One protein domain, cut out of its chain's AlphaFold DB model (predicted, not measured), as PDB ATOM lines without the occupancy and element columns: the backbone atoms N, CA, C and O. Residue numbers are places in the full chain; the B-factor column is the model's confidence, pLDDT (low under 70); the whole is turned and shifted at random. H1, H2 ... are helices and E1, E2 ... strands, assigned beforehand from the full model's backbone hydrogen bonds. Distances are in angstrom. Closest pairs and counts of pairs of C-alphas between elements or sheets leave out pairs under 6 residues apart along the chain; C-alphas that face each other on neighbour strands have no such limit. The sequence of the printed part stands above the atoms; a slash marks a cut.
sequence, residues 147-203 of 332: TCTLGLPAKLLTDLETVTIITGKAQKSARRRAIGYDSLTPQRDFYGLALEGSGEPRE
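AT A GLANCE: This is residues 147 to 203 of the 332 residues of the protein "PGA_cap domain-containing protein" of Rhodobacter sp. BACL10 MAG-120419-bin15 (UniProt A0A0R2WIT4). Picture a flat round of chain: a small sheet of two parallel strands, E1 and E2, at one end, with the helix H1 leading away from that end along one side. H2 turns off beyond the far end of H1, and a long stretch without named elements, residues 179 to 192, folds back from H2 to E2. The printed part has 57 residues, with two named helices and two named strands in the order E1, H1, H2, E2, and its class is mixed, helices and strands. It is only just compact, close to loose, with a radius of gyration of the C-alphas of 11.9 A and spans of 36 by 26 by 13 A.

HOW THE PARTS SIT: Begin at the sheet, where E1, residues 147 to 152, and E2, residues 193 to 197, are parallel neighbours with an angle of 49 degrees between their directions. Look at Gly 151 and Glu 196, whose C-alphas face each other at 4.7 A. Across the pair, N 150 and O 194 are 2.8 A apart and N 196 and O 150 are 3.0 A apart, both within hydrogen-bond range. Short pairings lie outside the named strands: residues 202 to 203 run antiparallel to residues 150 to 151 of E1, and residues 189 to 190 antiparallel to residues 193 to 194 of E2. From the sheet go to H1, residues 154 to 166; its closest C-alpha pair with E2 is Ala 154 and Gly 197, 6.5 A apart. Farther out, H2, residues 169 to 178, is close to H1 but not clearly touching it, with the closest C-alphas, those of Thr 164 and Ala 170, at 5.3 A. The lines of H1 and H2 are about perpendicular, at 76 degrees. H2 and E1 are apart. E1, H1, H2 and E2 form a strand-helix-strand unit, two parallel neighbour strands with helices between them, and its crossover is right-handed. In H1 and H2 every O i to N i+4 pair is within hydrogen-bond range.

IN THESE COORDINATES: Find C-alpha 147 at (203.230, 221.683, 245.653); from there E1 runs 16.1 A to C-alpha 152. H1 begins at C-alpha 154, at (186.448, 209.478, 241.133), and measures 18.6 A to C-alpha 166. H2 runs 14.1 A from C-alpha 169 to C-alpha 178. E2 covers 13.5 A from C-alpha 193 to C-alpha 197, which you find at (191.207, 213.551, 239.530).

THE WHOLE: The two C-alphas farthest apart, those of Ile 179 and Glu 200, are 35.8 A from each other. The printed part has no cut. The links from E1 to H1 and from H1 to H2 are tight, and the link from H2 to E2, with 14 residues, is long. In the B-factor column the mean pLDDT of the printed part is 90.0; look at residues 184 to 186, in that long link, for the three residues under 70.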
ATOM      1  N   THR A 147     204.595 221.993 245.224       89.44
ATOM      2  CA  THR A 147     203.230 221.683 245.653       89.44
ATOM      3  C   THR A 147     202.946 220.212 245.408       89.44
ATOM      4  O   THR A 147     203.234 219.724 244.313       89.44
ATOM      5  N   CYS A 148     202.338 219.538 246.383       89.00
ATOM      6  CA  CYS A 148     201.837 218.176 246.236       89.00
ATOM      7  C   CYS A 148     200.309 218.174 246.200       89.00
ATOM      8  O   CYS A 148     199.657 218.702 247.106       89.00
ATOM      9  N   THR A 149     199.755 217.538 245.173       91.94
ATOM     10  CA  THR A 149     198.338 217.182 245.096       91.94
ATOM     11  C   THR A 149     198.214 215.663 245.097       91.94
ATOM     12  O   THR A 149     198.966 214.977 244.406       91.94
ATOM     13  N   LEU A 150     197.246 215.114 245.827       93.75
ATOM     14  CA  LEU A 150     196.919 213.693 245.760       93.75
ATOM     15  C   LEU A 150     195.926 213.447 244.614       93.75
ATOM     16  O   LEU A 150     194.762 213.845 244.678       93.75
ATOM     17  N   GLY A 151     196.397 212.790 243.556       95.12
ATOM     18  CA  GLY A 151     195.564 212.344 242.444       95.12
ATOM     19  C   GLY A 151     194.819 211.068 242.815       95.12
ATOM     20  O   GLY A 151     195.456 210.108 243.240       95.12
ATOM     21  N   LEU A 152     193.491 211.032 242.655       97.19
ATOM     22  CA  LEU A 152     192.657 209.880 243.022       97.19
ATOM     23  C   LEU A 152     191.565 209.572 241.978       97.19
ATOM     24  O   LEU A 152     191.031 210.496 241.355       97.19
ATOM     25  N   PRO A 153     191.151 208.295 241.843       97.62
ATOM     26  CA  PRO A 153     189.950 207.912 241.106       97.62
ATOM     27  C   PRO A 153     188.682 208.559 241.669       97.62
ATOM     28  O   PRO A 153     188.554 208.763 242.879       97.62
ATOM     29  N   ALA A 154     187.695 208.787 240.796       96.69
ATOM     30  CA  ALA A 154     186.448 209.478 241.133       96.69
ATOM     31  C   ALA A 154     185.749 208.917 242.383       96.69
ATOM     32  O   ALA A 154     185.309 209.687 243.230       96.69
ATOM     33  N   LYS A 155     185.707 207.587 242.542       96.56
ATOM     34  CA  LYS A 155     185.089 206.953 243.715       96.56
ATOM     35  C   LYS A 155     185.762 207.375 245.027       96.56
ATOM     36  O   LYS A 155     185.065 207.733 245.968       96.56
ATOM     37  N   LEU A 156     187.095 207.346 245.088       96.81
ATOM     38  CA  LEU A 156     187.826 207.708 246.305       96.81
ATOM     39  C   LEU A 156     187.663 209.192 246.632       96.81
ATOM     40  O   LEU A 156     187.530 209.541 247.799       96.81
ATOM     41  N   LEU A 157     187.605 210.061 245.617       95.94
ATOM     42  CA  LEU A 157     187.300 211.481 245.821       95.94
ATOM     43  C   LEU A 157     185.924 211.660 246.474       95.94
ATOM     44  O   LEU A 157     185.826 212.351 247.486       95.94
ATOM     45  N   THR A 158     184.892 210.986 245.959       95.44
ATOM     46  CA  THR A 158     183.537 211.017 246.535       95.44
ATOM     47  C   THR A 158     183.499 210.458 247.961       95.44
ATOM     48  O   THR A 158     182.838 211.024 248.836       95.44
ATOM     49  N   ASP A 159     184.218 209.363 248.225       96.25
ATOM     50  CA  ASP A 159     184.303 208.770 249.562       96.25
ATOM     51  C   ASP A 159     184.949 209.764 250.554       96.25
ATOM     52  O   ASP A 159     184.423 209.984 251.649       96.25
ATOM     53  N   LEU A 160     186.045 210.429 250.169       95.69
ATOM     54  CA  LEU A 160     186.716 211.430 251.008       95.69
ATOM     55  C   LEU A 160     185.853 212.677 251.227       95.69
ATOM     56  O   LEU A 160     185.761 213.161 252.356       95.69
ATOM     57  N   GLU A 161     185.172 213.172 250.191       92.75
ATOM     58  CA  GLU A 161     184.199 214.265 250.311       92.75
ATOM     59  C   GLU A 161     183.102 213.915 251.324       92.75
ATOM     60  O   GLU A 161     182.816 214.706 252.227       92.75
ATOM     61  N   THR A 162     182.564 212.695 251.253       95.44
ATOM     62  CA  THR A 162     181.577 212.184 252.213       95.44
ATOM     63  C   THR A 162     182.118 212.217 253.644       95.44
ATOM     64  O   THR A 162     181.443 212.711 254.551       95.44
ATOM     65  N   VAL A 163     183.368 211.789 253.859       96.56
ATOM     66  CA  VAL A 163     184.027 211.885 255.173       96.56
ATOM     67  C   VAL A 163     184.130 213.340 255.640       96.56
ATOM     68  O   VAL A 163     183.845 213.623 256.807       96.56
ATOM     69  N   THR A 164     184.479 214.294 254.767       94.56
ATOM     70  CA  THR A 164     184.555 215.714 255.164       94.56
ATOM     71  C   THR A 164     183.205 216.288 255.603       94.56
ATOM     72  O   THR A 164     183.171 217.152 256.483       94.56
ATOM     73  N   ILE A 165     182.100 215.795 255.036       93.38
ATOM     74  CA  ILE A 165     180.736 216.202 255.393       93.38
ATOM     75  C   ILE A 165     180.336 215.599 256.740       93.38
ATOM     76  O   ILE A 165     179.897 216.334 257.627       93.38
ATOM     77  N   ILE A 166     180.515 214.282 256.911       96.56
ATOM     78  CA  ILE A 166     180.126 213.553 258.131       96.56
ATOM     79  C   ILE A 166     180.919 214.047 259.348       96.56
ATOM     80  O   ILE A 166     180.374 214.175 260.439       96.56
ATOM     81  N   THR A 167     182.198 214.375 259.163       96.88
ATOM     82  CA  THR A 167     183.074 214.863 260.245       96.88
ATOM     83  C   THR A 167     182.891 216.348 260.575       96.88
ATOM     84  O   THR A 167     183.539 216.862 261.485       96.88
ATOM     85  N   GLY A 168     182.042 217.078 259.843       94.62
ATOM     86  CA  GLY A 168     181.841 218.513 260.058       94.62
ATOM     87  C   GLY A 168     182.938 219.412 259.460       94.62
ATOM     88  O   GLY A 168     182.879 220.642 259.586       94.62
ATOM     89  N   LYS A 169     183.968 218.832 258.827       92.06
ATOM     90  CA  LYS A 169     185.109 219.568 258.256       92.06
ATOM     91  C   LYS A 169     184.662 220.490 257.124       92.06
ATOM     92  O   LYS A 169     185.091 221.644 257.105       92.06
ATOM     93  N   ALA A 170     183.775 220.038 256.239       89.31
ATOM     94  CA  ALA A 170     183.251 220.853 255.141       89.31
ATOM     95  C   ALA A 170     182.562 222.132 255.657       89.31
ATOM     96  O   ALA A 170     182.841 223.238 255.188       89.31
ATOM     97  N   GLN A 171     181.734 221.997 256.695       91.56
ATOM     98  CA  GLN A 171     181.017 223.087 257.354       91.56
ATOM     99  C   GLN A 171     181.993 224.032 258.070       91.56
ATOM    100  O   GLN A 171     181.864 225.252 257.961       91.56
ATOM    101  N   LYS A 172     183.004 223.493 258.769       91.06
ATOM    102  CA  LYS A 172     184.059 224.292 259.417       91.06
ATOM    103  C   LYS A 172     184.858 225.108 258.397       91.06
ATOM    104  O   LYS A 172     185.052 226.301 258.617       91.06
ATOM    105  N   SER A 173     185.288 224.495 257.293       88.19
ATOM    106  CA  SER A 173     185.997 225.189 256.209       88.19
ATOM    107  C   SER A 173     185.115 226.268 255.568       88.19
ATOM    108  O   SER A 173     185.574 227.382 255.346       88.19
ATOM    109  N   ALA A 174     183.827 225.989 255.329       87.81
ATOM    110  CA  ALA A 174     182.891 226.982 254.797       87.81
ATOM    111  C   ALA A 174     182.736 228.195 255.729       87.81
ATOM    112  O   ALA A 174     182.795 229.332 255.266       87.81
ATOM    113  N   ARG A 175     182.616 227.968 257.046       91.19
ATOM    114  CA  ARG A 175     182.575 229.051 258.043       91.19
ATOM    115  C   ARG A 175     183.860 229.869 258.056       91.19
ATOM    116  O   ARG A 175     183.778 231.089 258.055       91.19
ATOM    117  N   ARG A 176     185.028 229.217 258.039       91.38
ATOM    118  CA  ARG A 176     186.339 229.890 257.997       91.38
ATOM    119  C   ARG A 176     186.506 230.746 256.743       91.38
ATOM    120  O   ARG A 176     186.959 231.877 256.865       91.38
ATOM    121  N   ARG A 177     186.078 230.259 255.573       89.06
ATOM    122  CA  ARG A 177     186.043 231.056 254.333       89.06
ATOM    123  C   ARG A 177     185.117 232.262 254.445       89.06
ATOM    124  O   ARG A 177     185.516 233.360 254.084       89.06
ATOM    125  N   ALA A 178     183.912 232.077 254.988       88.75
ATOM    126  CA  ALA A 178     182.935 233.159 255.135       88.75
ATOM    127  C   ALA A 178     183.443 234.324 256.004       88.75
ATOM    128  O   ALA A 178     183.022 235.459 255.805       88.75
ATOM    129  N   ILE A 179     184.356 234.052 256.942       91.62
ATOM    130  CA  ILE A 179     184.986 235.062 257.807       91.62
ATOM    131  C   ILE A 179     186.423 235.423 257.380       91.62
ATOM    132  O   ILE A 179     187.117 236.113 258.119       91.62
ATOM    133  N   GLY A 180     186.883 234.947 256.217       87.06
ATOM    134  CA  GLY A 180     188.180 235.311 255.632       87.06
ATOM    135  C   GLY A 180     189.415 234.599 256.199       87.06
ATOM    136  O   GLY A 180     190.529 235.010 255.894       87.06
ATOM    137  N   TYR A 181     189.261 233.536 256.998       84.50
ATOM    138  CA  TYR A 181     190.404 232.738 257.480       84.50
ATOM    139  C   TYR A 181     191.009 231.829 256.405       84.50
ATOM    140  O   TYR A 181     192.205 231.557 256.452       84.50
ATOM    141  N   ASP A 182     190.185 231.321 255.488       80.44
ATOM    142  CA  ASP A 182     190.600 230.408 254.420       80.44
ATOM    143  C   ASP A 182     190.330 231.060 253.049       80.44
ATOM    144  O   ASP A 182     189.433 231.898 252.930       80.44
ATOM    145  N   SER A 183     191.073 230.649 252.012       75.00
ATOM    146  CA  SER A 183     190.921 231.161 250.637       75.00
ATOM    147  C   SER A 183     189.479 231.059 250.128       75.00
ATOM    148  O   SER A 183     188.808 230.043 250.326       75.00
ATOM    149  N   LEU A 184     189.017 232.099 249.428       61.78
ATOM    150  CA  LEU A 184     187.667 232.162 248.863       61.78
ATOM    151  C   LEU A 184     187.455 231.167 247.717       61.78
ATOM    152  O   LEU A 184     186.324 230.735 247.505       61.78
ATOM    153  N   THR A 185     188.520 230.775 247.013       59.81
ATOM    154  CA  THR A 185     188.449 229.778 245.940       59.81
ATOM    155  C   THR A 185     188.537 228.380 246.552       59.81
ATOM    156  O   THR A 185     189.601 228.018 247.063       59.81
ATOM    157  N   PRO A 186     187.461 227.571 246.525       60.69
ATOM    158  CA  PRO A 186     187.504 226.224 247.068       60.69
ATOM    159  C   PRO A 186     188.422 225.372 246.195       60.69
ATOM    160  O   PRO A 186     188.122 225.122 245.029       60.69
ATOM    161  N   GLN A 187     189.535 224.914 246.756       73.06
ATOM    162  CA  GLN A 187     190.235 223.758 246.216       73.06
ATOM    163  C   GLN A 187     189.640 222.508 246.855       73.06
ATOM    164  O   GLN A 187     189.245 222.527 248.022       73.06
ATOM    165  N   ARG A 188     189.540 221.428 246.079       84.94
ATOM    166  CA  ARG A 188     189.176 220.130 246.638       84.94
ATOM    167  C   ARG A 188     190.315 219.704 247.567       84.94
ATOM    168  O   ARG A 188     191.444 219.562 247.108       84.94
ATOM    169  N   ASP A 189     190.027 219.542 248.854       88.94
ATOM    170  CA  ASP A 189     191.013 219.168 249.868       88.94
ATOM    171  C   ASP A 189     190.480 218.089 250.813       88.94
ATOM    172  O   ASP A 189     189.275 217.985 251.056       88.94
ATOM    173  N   PHE A 190     191.394 217.316 251.390       91.94
ATOM    174  CA  PHE A 190     191.116 216.436 252.512       91.94
ATOM    175  C   PHE A 190     192.051 216.773 253.671       91.94
ATOM    176  O   PHE A 190     193.228 216.427 253.663       91.94
ATOM    177  N   TYR A 191     191.519 217.477 254.675       90.38
ATOM    178  CA  TYR A 191     192.270 217.899 255.865       90.38
ATOM    179  C   TYR A 191     193.545 218.702 255.536       90.38
ATOM    180  O   TYR A 191     194.546 218.600 256.238       90.38
ATOM    181  N   GLY A 192     193.479 219.550 254.502       85.31
ATOM    182  CA  GLY A 192     194.598 220.387 254.055       85.31
ATOM    183  C   GLY A 192     195.463 219.771 252.952       85.31
ATOM    184  O   GLY A 192     196.318 220.468 252.416       85.31
ATOM    185  N   LEU A 193     195.228 218.511 252.570       88.56
ATOM    186  CA  LEU A 193     195.856 217.898 251.400       88.56
ATOM    187  C   LEU A 193     195.025 218.192 250.150       88.56
ATOM    188  O   LEU A 193     193.871 217.769 250.077       88.56
ATOM    189  N   ALA A 194     195.593 218.898 249.173       91.69
ATOM    190  CA  ALA A 194     194.923 219.163 247.903       91.69
ATOM    191  C   ALA A 194     194.661 217.852 247.141       91.69
ATOM    192  O   ALA A 194     195.511 216.961 247.120       91.69
ATOM    193  N   LEU A 195     193.497 217.742 246.500       94.50
ATOM    194  CA  LEU A 195     193.073 216.569 245.738       94.50
ATOM    195  C   LEU A 195     192.778 216.922 244.277       94.50
ATOM    196  O   LEU A 195     192.150 217.942 243.989       94.50
ATOM    197  N   GLU A 196     193.120 216.021 243.358       95.00
ATOM    198  CA  GLU A 196     192.721 216.105 241.949       95.00
ATOM    199  C   GLU A 196     192.282 214.746 241.383       95.00
ATOM    200  O   GLU A 196     192.514 213.693 241.976       95.00
ATOM    201  N   GLY A 197     191.596 214.769 240.240       95.44
ATOM    202  CA  GLY A 197     191.207 213.551 239.530       95.44
ATOM    203  C   GLY A 197     192.400 212.883 238.849       95.44
ATOM    204  O   GLY A 197     193.141 213.539 238.126       95.44
ATOM    205  N   SER A 198     192.553 211.574 239.042       95.69
ATOM    206  CA  SER A 198     193.553 210.738 238.368       95.69
ATOM    207  C   SER A 198     192.983 209.338 238.117       95.69
ATOM    208  O   SER A 198     192.097 208.889 238.843       95.69
ATOM    209  N   GLY A 199     193.488 208.633 237.099       95.62
ATOM    210  CA  GLY A 199     193.100 207.240 236.834       95.62
ATOM    211  C   GLY A 199     193.528 206.271 237.943       95.62
ATOM    212  O   GLY A 199     192.895 205.236 238.137       95.62
ATOM    213  N   GLU A 200     194.555 206.637 238.708       93.75
ATOM    214  CA  GLU A 200     195.143 205.841 239.784       93.75
ATOM    215  C   GLU A 200     195.597 206.735 240.956       93.75
ATOM    216  O   GLU A 200     195.909 207.913 240.726       93.75
ATOM    217  N   PRO A 201     195.638 206.207 242.199       94.31
ATOM    218  CA  PRO A 201     196.156 206.926 243.359       94.31
ATOM    219  C   PRO A 201     197.647 207.246 243.232       94.31
ATOM    220  O   PRO A 201     198.458 206.332 243.090       94.31
ATOM    221  N   ARG A 202     198.021 208.525 243.331       90.81
ATOM    222  CA  ARG A 202     199.430 208.956 243.322       90.81
ATOM    223  C   ARG A 202     199.623 210.357 243.892       90.81
ATOM    224  O   ARG A 202     198.723 211.191 243.814       90.81
ATOM    225  N   GLU A 203     200.817 210.632 244.399       89.81
ATOM    226  CA  GLU A 203     201.260 212.002 244.659       89.81
ATOM    227  C   GLU A 203     201.669 212.681 243.352       89.81
ATOM    228  O   GLU A 203     202.332 212.081 242.505       89.81
TER     229      GLU A 203